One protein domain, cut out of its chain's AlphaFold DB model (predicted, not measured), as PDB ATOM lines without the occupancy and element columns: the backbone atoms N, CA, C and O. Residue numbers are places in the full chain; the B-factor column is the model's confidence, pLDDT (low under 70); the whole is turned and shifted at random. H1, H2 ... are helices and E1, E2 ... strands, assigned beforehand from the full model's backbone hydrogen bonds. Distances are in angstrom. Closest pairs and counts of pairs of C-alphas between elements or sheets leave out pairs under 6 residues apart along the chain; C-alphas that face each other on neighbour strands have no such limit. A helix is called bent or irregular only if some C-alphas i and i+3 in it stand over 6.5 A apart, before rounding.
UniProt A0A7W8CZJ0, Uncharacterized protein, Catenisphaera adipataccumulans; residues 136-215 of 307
ATOM      1  N   PRO A 136     -36.665 -51.556 -30.506       91.94
ATOM      2  CA  PRO A 136     -35.582 -50.973 -29.717       91.94
ATOM      3  C   PRO A 136     -35.663 -49.440 -29.731       91.94
ATOM      4  O   PRO A 136     -36.280 -48.847 -30.622       91.94
ATOM      5  N   GLU A 137     -35.004 -48.767 -28.784       94.19
ATOM      6  CA  GLU A 137     -34.890 -47.307 -28.843       94.19
ATOM      7  C   GLU A 137     -34.177 -46.904 -30.144       94.19
ATOM      8  O   GLU A 137     -33.033 -47.289 -30.369       94.19
ATOM      9  N   ILE A 138     -34.820 -46.101 -30.996       95.25
ATOM     10  CA  ILE A 138     -34.200 -45.572 -32.218       95.25
ATOM     11  C   ILE A 138     -33.818 -44.110 -31.988       95.25
ATOM     12  O   ILE A 138     -34.662 -43.272 -31.664       95.25
ATOM     13  N   SER A 139     -32.536 -43.798 -32.169       96.00
ATOM     14  CA  SER A 139     -31.995 -42.445 -32.069       96.00
ATOM     15  C   SER A 139     -31.392 -42.012 -33.401       96.00
ATOM     16  O   SER A 139     -30.596 -42.739 -33.989       96.00
ATOM     17  N   VAL A 140     -31.766 -40.825 -33.878       96.12
ATOM     18  CA  VAL A 140     -31.244 -40.252 -35.124       96.12
ATOM     19  C   VAL A 140     -30.307 -39.095 -34.785       96.12
ATOM     20  O   VAL A 140     -30.737 -38.046 -34.308       96.12
ATOM     21  N   GLU A 141     -29.023 -39.293 -35.064       94.94
ATOM     22  CA  GLU A 141     -27.932 -38.328 -34.900       94.94
ATOM     23  C   GLU A 141     -27.376 -37.920 -36.274       94.94
ATOM     24  O   GLU A 141     -26.173 -37.938 -36.543       94.94
ATOM     25  N   ALA A 142     -28.294 -37.588 -37.176       88.81
ATOM     26  CA  ALA A 142     -28.017 -37.051 -38.497       88.81
ATOM     27  C   ALA A 142     -28.953 -35.873 -38.777       88.81
ATOM     28  O   ALA A 142     -30.046 -35.773 -38.212       88.81
ATOM     29  N   ASP A 143     -28.527 -34.957 -39.645       88.62
ATOM     30  CA  ASP A 143     -29.366 -33.826 -40.031       88.62
ATOM     31  C   ASP A 143     -30.481 -34.225 -41.021       88.62
ATOM     32  O   ASP A 143     -30.466 -35.289 -41.645       88.62
ATOM     33  N   SER A 144     -31.463 -33.338 -41.191       86.94
ATOM     34  CA  SER A 144     -32.652 -33.597 -42.012       86.94
ATOM     35  C   SER A 144     -32.381 -33.723 -43.515       86.94
ATOM     36  O   SER A 144     -33.284 -34.103 -44.260       86.94
ATOM     37  N   SER A 145     -31.165 -33.431 -43.993       88.69
ATOM     38  CA  SER A 145     -30.804 -33.676 -45.394       88.69
ATOM     39  C   SER A 145     -30.727 -35.170 -45.729       88.69
ATOM     40  O   SER A 145     -30.857 -35.525 -46.899       88.69
ATOM     41  N   TYR A 146     -30.624 -36.037 -44.715       88.31
ATOM     42  CA  TYR A 146     -30.592 -37.493 -44.858       88.31
ATOM     43  C   TYR A 146     -31.952 -38.179 -44.674       88.31
ATOM     44  O   TYR A 146     -32.003 -39.401 -44.568       88.31
ATOM     45  N   GLN A 147     -33.066 -37.435 -44.640       89.31
ATOM     46  CA  GLN A 147     -34.379 -37.995 -44.279       89.31
ATOM     47  C   GLN A 147     -34.765 -39.233 -45.102       89.31
ATOM     48  O   GLN A 147     -35.283 -40.193 -44.553       89.31
ATOM     49  N   THR A 148     -34.473 -39.252 -46.404       88.69
ATOM     50  CA  THR A 148     -34.785 -40.413 -47.251       88.69
ATOM     51  C   THR A 148     -34.014 -41.671 -46.846       88.69
ATOM     52  O   THR A 148     -34.583 -42.756 -46.882       88.69
ATOM     53  N   ASP A 149     -32.743 -41.543 -46.464       88.94
ATOM     54  CA  ASP A 149     -31.953 -42.672 -45.966       88.94
ATOM     55  C   ASP A 149     -32.436 -43.108 -44.578       88.94
ATOM     56  O   ASP A 149     -32.557 -44.301 -44.321       88.94
ATOM     57  N   ILE A 150     -32.771 -42.148 -43.707       91.19
ATOM     58  CA  ILE A 150     -33.339 -42.417 -42.377       91.19
ATOM     59  C   ILE A 150     -34.633 -43.227 -42.511       91.19
ATOM     60  O   ILE A 150     -34.735 -44.294 -41.913       91.19
ATOM     61  N   ASP A 151     -35.567 -42.792 -43.363       90.81
ATOM     62  CA  ASP A 151     -36.840 -43.487 -43.596       90.81
ATOM     63  C   ASP A 151     -36.619 -44.926 -44.111       90.81
ATOM     64  O   ASP A 151     -37.350 -45.850 -43.752       90.81
ATOM     65  N   GLN A 152     -35.600 -45.137 -44.956       90.88
ATOM     66  CA  GLN A 152     -35.244 -46.469 -45.457       90.88
ATOM     67  C   GLN A 152     -34.668 -47.364 -44.361       90.88
ATOM     68  O   GLN A 152     -35.043 -48.531 -44.278       90.88
ATOM     69  N   ILE A 153     -33.784 -46.829 -43.518       92.38
ATOM     70  CA  ILE A 153     -33.206 -47.556 -42.384       92.38
ATOM     71  C   ILE A 153     -34.304 -47.919 -41.381       92.38
ATOM     72  O   ILE A 153     -34.390 -49.068 -40.962       92.38
ATOM     73  N   GLU A 154     -35.184 -46.981 -41.034       92.69
ATOM     74  CA  GLU A 154     -36.311 -47.239 -40.132       92.69
ATOM     75  C   GLU A 154     -37.257 -48.305 -40.696       92.69
ATOM     76  O   GLU A 154     -37.644 -49.229 -39.979       92.69
ATOM     77  N   SER A 155     -37.583 -48.236 -41.992       91.25
ATOM     78  CA  SER A 155     -38.390 -49.264 -42.657       91.25
ATOM     79  C   SER A 155     -37.706 -50.634 -42.642       91.25
ATOM     80  O   SER A 155     -38.383 -51.651 -42.481       91.25
ATOM     81  N   ALA A 156     -36.385 -50.674 -42.816       92.00
ATOM     82  CA  ALA A 156     -35.606 -51.901 -42.756       92.00
ATOM     83  C   ALA A 156     -35.636 -52.504 -41.343       92.00
ATOM     84  O   ALA A 156     -35.949 -53.685 -41.202       92.00
ATOM     85  N   ILE A 157     -35.431 -51.692 -40.296       93.75
ATOM     86  CA  ILE A 157     -35.541 -52.110 -38.885       93.75
ATOM     87  C   ILE A 157     -36.928 -52.701 -38.608       93.75
ATOM     88  O   ILE A 157     -37.037 -53.789 -38.051       93.75
ATOM     89  N   GLN A 158     -37.993 -52.027 -39.049       91.38
ATOM     90  CA  GLN A 158     -39.375 -52.481 -38.853       91.38
ATOM     91  C   GLN A 158     -39.698 -53.797 -39.570       91.38
ATOM     92  O   GLN A 158     -40.663 -54.468 -39.206       91.38
ATOM     93  N   SER A 159     -38.928 -54.172 -40.592       90.19
ATOM     94  CA  SER A 159     -39.115 -55.433 -41.316       90.19
ATOM     95  C   SER A 159     -38.415 -56.630 -40.660       90.19
ATOM     96  O   SER A 159     -38.632 -57.771 -41.074       90.19
ATOM     97  N   MET A 160     -37.572 -56.384 -39.653       91.56
ATOM     98  CA  MET A 160     -36.771 -57.422 -39.012       91.56
ATOM     99  C   MET A 160     -37.604 -58.323 -38.090       91.56
ATOM    100  O   MET A 160     -38.621 -57.894 -37.539       91.56
ATOM    101  N   PRO A 161     -37.150 -59.569 -37.869       89.44
ATOM    102  CA  PRO A 161     -37.754 -60.462 -36.892       89.44
ATOM    103  C   PRO A 161     -37.860 -59.855 -35.490       89.44
ATOM    104  O   PRO A 161     -36.858 -59.413 -34.925       89.44
ATOM    105  N   GLN A 162     -39.043 -59.940 -34.872       87.00
ATOM    106  CA  GLN A 162     -39.264 -59.393 -33.528       87.00
ATOM    107  C   GLN A 162     -38.332 -60.006 -32.475       87.00
ATOM    108  O   GLN A 162     -37.836 -59.296 -31.609       87.00
ATOM    109  N   PHE A 163     -38.031 -61.303 -32.570       84.75
ATOM    110  CA  PHE A 163     -37.138 -61.962 -31.613       84.75
ATOM    111  C   PHE A 163     -35.709 -61.393 -31.635       84.75
ATOM    112  O   PHE A 163     -35.015 -61.436 -30.620       84.75
ATOM    113  N   LEU A 164     -35.251 -60.861 -32.773       90.19
ATOM    114  CA  LEU A 164     -33.966 -60.165 -32.852       90.19
ATOM    115  C   LEU A 164     -34.078 -58.757 -32.278       90.19
ATOM    116  O   LEU A 164     -33.213 -58.335 -31.517       90.19
ATOM    117  N   LEU A 165     -35.162 -58.054 -32.613       91.88
ATOM    118  CA  LEU A 165     -35.424 -56.699 -32.132       91.88
ATOM    119  C   LEU A 165     -35.542 -56.645 -30.603       91.88
ATOM    120  O   LEU A 165     -34.942 -55.767 -29.998       91.88
ATOM    121  N   ASN A 166     -36.200 -57.627 -29.978       88.00
ATOM    122  CA  ASN A 166     -36.351 -57.740 -28.519       88.00
ATOM    123  C   ASN A 166     -35.025 -57.854 -27.753       88.00
ATOM    124  O   ASN A 166     -34.993 -57.650 -26.543       88.00
ATOM    125  N   ARG A 167     -33.941 -58.240 -28.432       88.00
ATOM    126  CA  ARG A 167     -32.608 -58.387 -27.832       88.00
ATOM    127  C   ARG A 167     -31.735 -57.156 -28.024       88.00
ATOM    128  O   ARG A 167     -30.666 -57.076 -27.429       88.00
ATOM    129  N   CYS A 168     -32.156 -56.234 -28.883       92.88
ATOM    130  CA  CYS A 168     -31.467 -54.980 -29.110       92.88
ATOM    131  C   CYS A 168     -32.035 -53.930 -28.162       92.88
ATOM    132  O   CYS A 168     -33.243 -53.730 -28.094       92.88
ATOM    133  N   GLU A 169     -31.161 -53.238 -27.443       92.88
ATOM    134  CA  GLU A 169     -31.595 -52.167 -26.543       92.88
ATOM    135  C   GLU A 169     -31.786 -50.860 -27.320       92.88
ATOM    136  O   GLU A 169     -32.746 -50.114 -27.103       92.88
ATOM    137  N   LYS A 170     -30.867 -50.572 -28.253       94.88
ATOM    138  CA  LYS A 170     -30.818 -49.283 -28.944       94.88
ATOM    139  C   LYS A 170     -30.184 -49.359 -30.330       94.88
ATOM    140  O   LYS A 170     -29.143 -49.980 -30.514       94.88
ATOM    141  N   ILE A 171     -30.749 -48.618 -31.278       97.50
ATOM    142  CA  ILE A 171     -30.189 -48.395 -32.613       97.50
ATOM    143  C   ILE A 171     -29.942 -46.895 -32.807       97.50
ATOM    144  O   ILE A 171     -30.850 -46.078 -32.658       97.50
ATOM    145  N   ILE A 172     -28.709 -46.522 -33.151       97.06
ATOM    146  CA  ILE A 172     -28.295 -45.141 -33.405       97.06
ATOM    147  C   ILE A 172     -27.973 -44.972 -34.890       97.06
ATOM    148  O   ILE A 172     -27.015 -45.547 -35.405       97.06
ATOM    149  N   ILE A 173     -28.751 -44.141 -35.575       95.62
ATOM    150  CA  ILE A 173     -28.566 -43.790 -36.982       95.62
ATOM    151  C   ILE A 173     -27.735 -42.508 -37.046       95.62
ATOM    152  O   ILE A 173     -28.193 -41.443 -36.638       95.62
ATOM    153  N   CYS A 174     -26.510 -42.603 -37.552       93.88
ATOM    154  CA  CYS A 174     -25.514 -41.534 -37.509       93.88
ATOM    155  C   CYS A 174     -25.154 -41.033 -38.908       93.88
ATOM    156  O   CYS A 174     -25.027 -41.819 -39.850       93.88
ATOM    157  N   ASP A 175     -24.838 -39.743 -39.032       92.12
ATOM    158  CA  ASP A 175     -24.034 -39.292 -40.167       92.12
ATOM    159  C   ASP A 175     -22.607 -39.882 -40.117       92.12
ATOM    160  O   ASP A 175     -22.160 -40.465 -39.125       92.12
ATOM    161  N   SER A 176     -21.857 -39.724 -41.212       90.44
ATOM    162  CA  SER A 176     -20.502 -40.278 -41.318       90.44
ATOM    163  C   SER A 176     -19.523 -39.752 -40.263       90.44
ATOM    164  O   SER A 176     -18.643 -40.498 -39.852       90.44
ATOM    165  N   GLN A 177     -19.623 -38.489 -39.847       91.81
ATOM    166  CA  GLN A 177     -18.669 -37.906 -38.902       91.81
ATOM    167  C   GLN A 177     -18.955 -38.388 -37.478       91.81
ATOM    168  O   GLN A 177     -18.029 -38.753 -36.754       91.81
ATOM    169  N   THR A 178     -20.231 -38.416 -37.103       94.25
ATOM    170  CA  THR A 178     -20.710 -38.901 -35.808       94.25
ATOM    171  C   THR A 178     -20.424 -40.394 -35.643       94.25
ATOM    172  O   THR A 178     -19.888 -40.809 -34.618       94.25
ATOM    173  N   TYR A 179     -20.653 -41.196 -36.688       93.88
ATOM    174  CA  TYR A 179     -20.337 -42.627 -36.685       93.88
ATOM    175  C   TYR A 179     -18.849 -42.910 -36.417       93.88
ATOM    176  O   TYR A 179     -18.510 -43.740 -35.574       93.88
ATOM    177  N   LEU A 180     -17.948 -42.182 -37.091       93.00
ATOM    178  CA  LEU A 180     -16.504 -42.321 -36.872       93.00
ATOM    179  C   LEU A 180     -16.100 -41.915 -35.450       93.00
ATOM    180  O   LEU A 180     -15.258 -42.575 -34.849       93.00
ATOM    181  N   ALA A 181     -16.724 -40.871 -34.896       94.56
ATOM    182  CA  ALA A 181     -16.461 -40.437 -33.529       94.56
ATOM    183  C   ALA A 181     -16.845 -41.511 -32.496       94.56
ATOM    184  O   ALA A 181     -16.083 -41.744 -31.558       94.56
ATOM    185  N   TYR A 182     -17.974 -42.204 -32.686       95.00
ATOM    186  CA  TYR A 182     -18.336 -43.347 -31.844       95.00
ATOM    187  C   TYR A 182     -17.363 -44.515 -32.003       95.00
ATOM    188  O   TYR A 182     -16.949 -45.109 -31.008       95.00
ATOM    189  N   GLY A 183     -16.945 -44.815 -33.233       91.88
ATOM    190  CA  GLY A 183     -15.929 -45.832 -33.487       91.88
ATOM    191  C   GLY A 183     -14.619 -45.568 -32.742       91.88
ATOM    192  O   GLY A 183     -14.104 -46.463 -32.073       91.88
ATOM    193  N   ASP A 184     -14.129 -44.326 -32.780       92.50
ATOM    194  CA  ASP A 184     -12.945 -43.899 -32.027       92.50
ATOM    195  C   ASP A 184     -13.178 -43.986 -30.508       92.50
ATOM    196  O   ASP A 184     -12.330 -44.490 -29.772       92.50
ATOM    197  N   GLN A 185     -14.340 -43.528 -30.026       94.31
ATOM    198  CA  GLN A 185     -14.705 -43.559 -28.608       94.31
ATOM    199  C   GLN A 185     -14.720 -44.985 -28.040       94.31
ATOM    200  O   GLN A 185     -14.285 -45.199 -26.905       94.31
ATOM    201  N   TYR A 186     -15.218 -45.951 -28.811       92.31
ATOM    202  CA  TYR A 186     -15.363 -47.345 -28.388       92.31
ATOM    203  C   TYR A 186     -14.223 -48.254 -28.862       92.31
ATOM    204  O   TYR A 186     -14.258 -49.455 -28.610       92.31
ATOM    205  N   ASN A 187     -13.179 -47.692 -29.480       90.12
ATOM    206  CA  ASN A 187     -12.032 -48.426 -30.024       90.12
ATOM    207  C   ASN A 187     -12.427 -49.526 -31.032       90.12
ATOM    208  O   ASN A 187     -11.809 -50.594 -31.072       90.12
ATOM    209  N   ILE A 188     -13.441 -49.266 -31.862       86.06
ATOM    210  CA  ILE A 188     -13.855 -50.182 -32.929       86.06
ATOM    211  C   ILE A 188     -12.814 -50.139 -34.044       86.06
ATOM    212  O   ILE A 188     -12.628 -49.137 -34.740       86.06
ATOM    213  N   SER A 189     -12.109 -51.254 -34.218       77.62
ATOM    214  CA  SER A 189     -11.123 -51.392 -35.286       77.62
ATOM    215  C   SER A 189     -11.819 -51.363 -36.648       77.62
ATOM    216  O   SER A 189     -12.869 -51.963 -36.825       77.62
ATOM    217  N   SER A 190     -11.225 -50.683 -37.631       77.06
ATOM    218  CA  SER A 190     -11.723 -50.635 -39.019       77.06
ATOM    219  C   SER A 190     -13.084 -49.954 -39.240       77.06
ATOM    220  O   SER A 190     -13.599 -50.022 -40.356       77.06
ATOM    221  N   VAL A 191     -13.606 -49.202 -38.260       81.81
ATOM    222  CA  VAL A 191     -14.900 -48.488 -38.356       81.81
ATOM    223  C   VAL A 191     -15.029 -47.603 -39.605       81.81
ATOM    224  O   VAL A 191     -16.104 -47.412 -40.160       81.81
ATOM    225  N   SER A 192     -13.920 -47.079 -40.134       76.25
ATOM    226  CA  SER A 192     -13.951 -46.246 -41.340       76.25
ATOM    227  C   SER A 192     -14.424 -46.973 -42.602       76.25
ATOM    228  O   SER A 192     -14.861 -46.310 -43.547       76.25
ATOM    229  N   GLY A 193     -14.285 -48.302 -42.634       79.06
ATOM    230  CA  GLY A 193     -14.622 -49.157 -43.772       79.06
ATOM    231  C   GLY A 193     -15.958 -49.889 -43.648       79.06
ATOM    232  O   GLY A 193     -16.309 -50.618 -44.572       79.06
ATOM    233  N   THR A 194     -16.686 -49.711 -42.546       84.38
ATOM    234  CA  THR A 194     -17.921 -50.442 -42.241       84.38
ATOM    235  C   THR A 194     -19.152 -49.544 -42.367       84.38
ATOM    236  O   THR A 194     -19.071 -48.313 -42.272       84.38
ATOM    237  N   ALA A 195     -20.302 -50.171 -42.627       88.38
ATOM    238  CA  ALA A 195     -21.599 -49.495 -42.708       88.38
ATOM    239  C   ALA A 195     -22.323 -49.457 -41.354       88.38
ATOM    240  O   ALA A 195     -23.143 -48.571 -41.124       88.38
ATOM    241  N   ALA A 196     -22.013 -50.389 -40.456       92.94
ATOM    242  CA  ALA A 196     -22.549 -50.437 -39.108       92.94
ATOM    243  C   ALA A 196     -21.578 -51.169 -38.166       92.94
ATOM    244  O   ALA A 196     -20.536 -51.649 -38.614       92.94
ATOM    245  N   PHE A 197     -21.843 -51.113 -36.862       93.19
ATOM    246  CA  PHE A 197     -21.232 -52.006 -35.879       93.19
ATOM    247  C   PHE A 197     -22.183 -52.227 -34.697       93.19
ATOM    248  O   PHE A 197     -22.887 -51.301 -34.276       93.19
ATOM    249  N   SER A 198     -22.144 -53.430 -34.132       94.56
ATOM    250  CA  SER A 198     -22.805 -53.795 -32.877       94.56
ATOM    251  C   SER A 198     -21.860 -53.714 -31.680       94.56
ATOM    252  O   SER A 198     -20.675 -54.036 -31.771       94.56
ATOM    253  N   LYS A 199     -22.392 -53.319 -30.520       92.75
ATOM    254  CA  LYS A 199     -21.652 -53.218 -29.260       92.75
ATOM    255  C   LYS A 199     -22.193 -54.209 -28.231       92.75
ATOM    256  O   LYS A 199     -23.361 -54.167 -27.862       92.75
ATOM    257  N   SER A 200     -21.312 -55.068 -27.722       89.50
ATOM    258  CA  SER A 200     -21.666 -56.136 -26.782       89.50
ATOM    259  C   SER A 200     -22.098 -55.636 -25.402       89.50
ATOM    260  O   SER A 200     -23.014 -56.207 -24.820       89.50
ATOM    261  N   ASP A 201     -21.475 -54.577 -24.862       87.75
ATOM    262  CA  ASP A 201     -21.691 -54.217 -23.446       87.75
ATOM    263  C   ASP A 201     -23.081 -53.636 -23.151       87.75
ATOM    264  O   ASP A 201     -23.515 -53.641 -22.001       87.75
ATOM    265  N   ASP A 202     -23.739 -53.055 -24.155       89.75
ATOM    266  CA  ASP A 202     -25.051 -52.404 -24.023       89.75
ATOM    267  C   ASP A 202     -26.037 -52.810 -25.124       89.75
ATOM    268  O   ASP A 202     -27.089 -52.192 -25.251       89.75
ATOM    269  N   LEU A 203     -25.697 -53.841 -25.906       92.44
ATOM    270  CA  LEU A 203     -26.528 -54.406 -26.972       92.44
ATOM    271  C   LEU A 203     -27.069 -53.349 -27.951       92.44
ATOM    272  O   LEU A 203     -28.216 -53.419 -28.409       92.44
ATOM    273  N   SER A 204     -26.228 -52.359 -28.266       95.56
ATOM    274  CA  SER A 204     -26.563 -51.267 -29.176       95.56
ATOM    275  C   SER A 204     -25.963 -51.451 -30.569       95.56
ATOM    276  O   SER A 204     -24.904 -52.058 -30.734       95.56
ATOM    277  N   ILE A 205     -26.638 -50.901 -31.578       96.94
ATOM    278  CA  ILE A 205     -26.198 -50.899 -32.978       96.94
ATOM    279  C   ILE A 205     -25.988 -49.459 -33.431       96.94
ATOM    280  O   ILE A 205     -26.849 -48.605 -33.225       96.94
ATOM    281  N   TYR A 206     -24.877 -49.196 -34.110       96.38
ATOM    282  CA  TYR A 206     -24.588 -47.911 -34.739       96.38
ATOM    283  C   TYR A 206     -24.607 -48.092 -36.250       96.38
ATOM    284  O   TYR A 206     -23.826 -48.873 -36.786       96.38
ATOM    285  N   ILE A 207     -25.480 -47.365 -36.944       94.38
ATOM    286  CA  ILE A 207     -25.650 -47.442 -38.397       94.38
ATOM    287  C   ILE A 207     -25.166 -46.137 -39.012       94.38
ATOM    288  O   ILE A 207     -25.620 -45.052 -38.650       94.38
ATOM    289  N   ARG A 208     -24.257 -46.238 -39.979       92.38
ATOM    290  CA  ARG A 208     -23.761 -45.101 -40.743       92.38
ATOM    291  C   ARG A 208     -24.662 -44.835 -41.940       92.38
ATOM    292  O   ARG A 208     -24.745 -45.651 -42.861       92.38
ATOM    293  N   ILE A 209     -25.224 -43.634 -42.010       88.56
ATOM    294  CA  ILE A 209     -25.847 -43.154 -43.239       88.56
ATOM    295  C   ILE A 209     -24.751 -42.973 -44.286       88.56
ATOM    296  O   ILE A 209     -23.851 -42.131 -44.162       88.56
ATOM    297  N   THR A 210     -24.824 -43.789 -45.330       75.19
ATOM    298  CA  THR A 210     -23.856 -43.774 -46.419       75.19
ATOM    299  C   THR A 210     -24.586 -43.348 -47.680       75.19
ATOM    300  O   THR A 210     -25.305 -44.140 -48.284       75.19
ATOM    301  N   ALA A 211     -24.413 -42.081 -48.070       54.97
ATOM    302  CA  ALA A 211     -25.063 -41.523 -49.251       54.97
ATOM    303  C   ALA A 211     -24.770 -42.393 -50.486       54.97
ATOM    304  O   ALA A 211     -23.632 -42.466 -50.956       54.97
ATOM    305  N   GLY A 212     -25.811 -43.047 -51.007       51.00
ATOM    306  CA  GLY A 212     -25.725 -43.871 -52.206       51.00
ATOM    307  C   GLY A 212     -25.015 -45.210 -52.013       51.00
ATOM    308  O   GLY A 212     -24.164 -45.541 -52.840       51.00
ATOM    309  N   MET A 213     -25.376 -45.996 -50.985       52.59
ATOM    310  CA  MET A 213     -25.033 -47.425 -50.947       52.59
ATOM    311  C   MET A 213     -25.365 -48.073 -52.293       52.59
ATOM    312  O   MET A 213     -26.522 -48.255 -52.668       52.59
ATOM    313  N   ASN A 214     -24.320 -48.366 -53.055       45.78
ATOM    314  CA  ASN A 214     -24.432 -48.982 -54.360       45.78
ATOM    315  C   ASN A 214     -23.222 -49.885 -54.576       45.78
ATOM    316  O   ASN A 214     -22.372 -49.604 -55.414       45.78
ATOM    317  N   VAL A 215     -23.131 -50.948 -53.773       41.66
ATOM    318  CA  VAL A 215     -22.432 -52.201 -54.094       41.66
ATOM    319  C   VAL A 215     -22.853 -53.274 -53.074       41.66
ATOM    320  O   VAL A 215     -22.599 -53.138 -51.886       41.66
TER     321      VAL A 215
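What this domain is: This is residues 136 to 215 of the 307 residues of an uncharacterized protein of Catenisphaera adipataccumulans (UniProt A0A7W8CZJ0). A twisted four-stranded sheet makes the middle layer of three, with the long helix H1 over one face and H3 over the other; little H2 lies off the sheet. The printed part has 80 residues with three named helices and four named strands, in the order E1 H1 H2 E2 H3 E3 E4. The sheet is mixed, in the order E1 E2 E4 E3, and the class is mixed, helices and strands. The whole is compact, with a radius of gyration of the C-alphas of 12.3 A, and spans 30 by 30 by 24 A.

How they stand to each other: Begin at edge strand E1, residues 137 to 141, parallel to E2, residues 170 to 174, at 15 degrees; N 139 and O 171, 2.9 A apart, are within hydrogen-bond range. E2 is parallel to E4, residues 204 to 208, at 18 degrees, with N 172 and O 205 at 2.8 A. E3, residues 196 to 199, forms an antiparallel hairpin with E4; look for N 199 and O 204 at 2.8 A. H1, residues 144 to 158, lies over E2 at a height over the sheet of 9.0 A, along the strands; their closest C-alphas, Ile 150 and Ile 173, are 7.3 A apart. H3, residues 176 to 185, lies on the opposite face over E4, height 8.8 A; the closest C-alphas, Ser 176 and Arg 208, are 5.8 A apart. H2, residues 162 to 165, is not on the sheet. E1, H1, H2 and E2 form a strand-helix-strand unit, two parallel neighbour strands with helices between, its crossover left-handed. Every O i to N i+4 pair is within hydrogen-bond range in H3, 9 of 11 in H1, and H2 is too short for one.

Where its parts are: Find C-alpha 137 at (-34.890, -47.307, -28.843), where E1 begins. H1 runs 20.3 A from C-alpha 144 at (-32.652, -33.597, -42.012) and is irregular: C-alphas 145 and 148 are 8.0 A apart. H3 runs 14.3 A, and E4 runs 13.4 A to C-alpha 208 at (-23.761, -45.101, -40.743).

The domain as a whole: The farthest C-alphas, Ser 145 and Phe 163, are 32.1 A apart. The printed part has no cut and no long link. Residues 211 to 215 are under pLDDT 70.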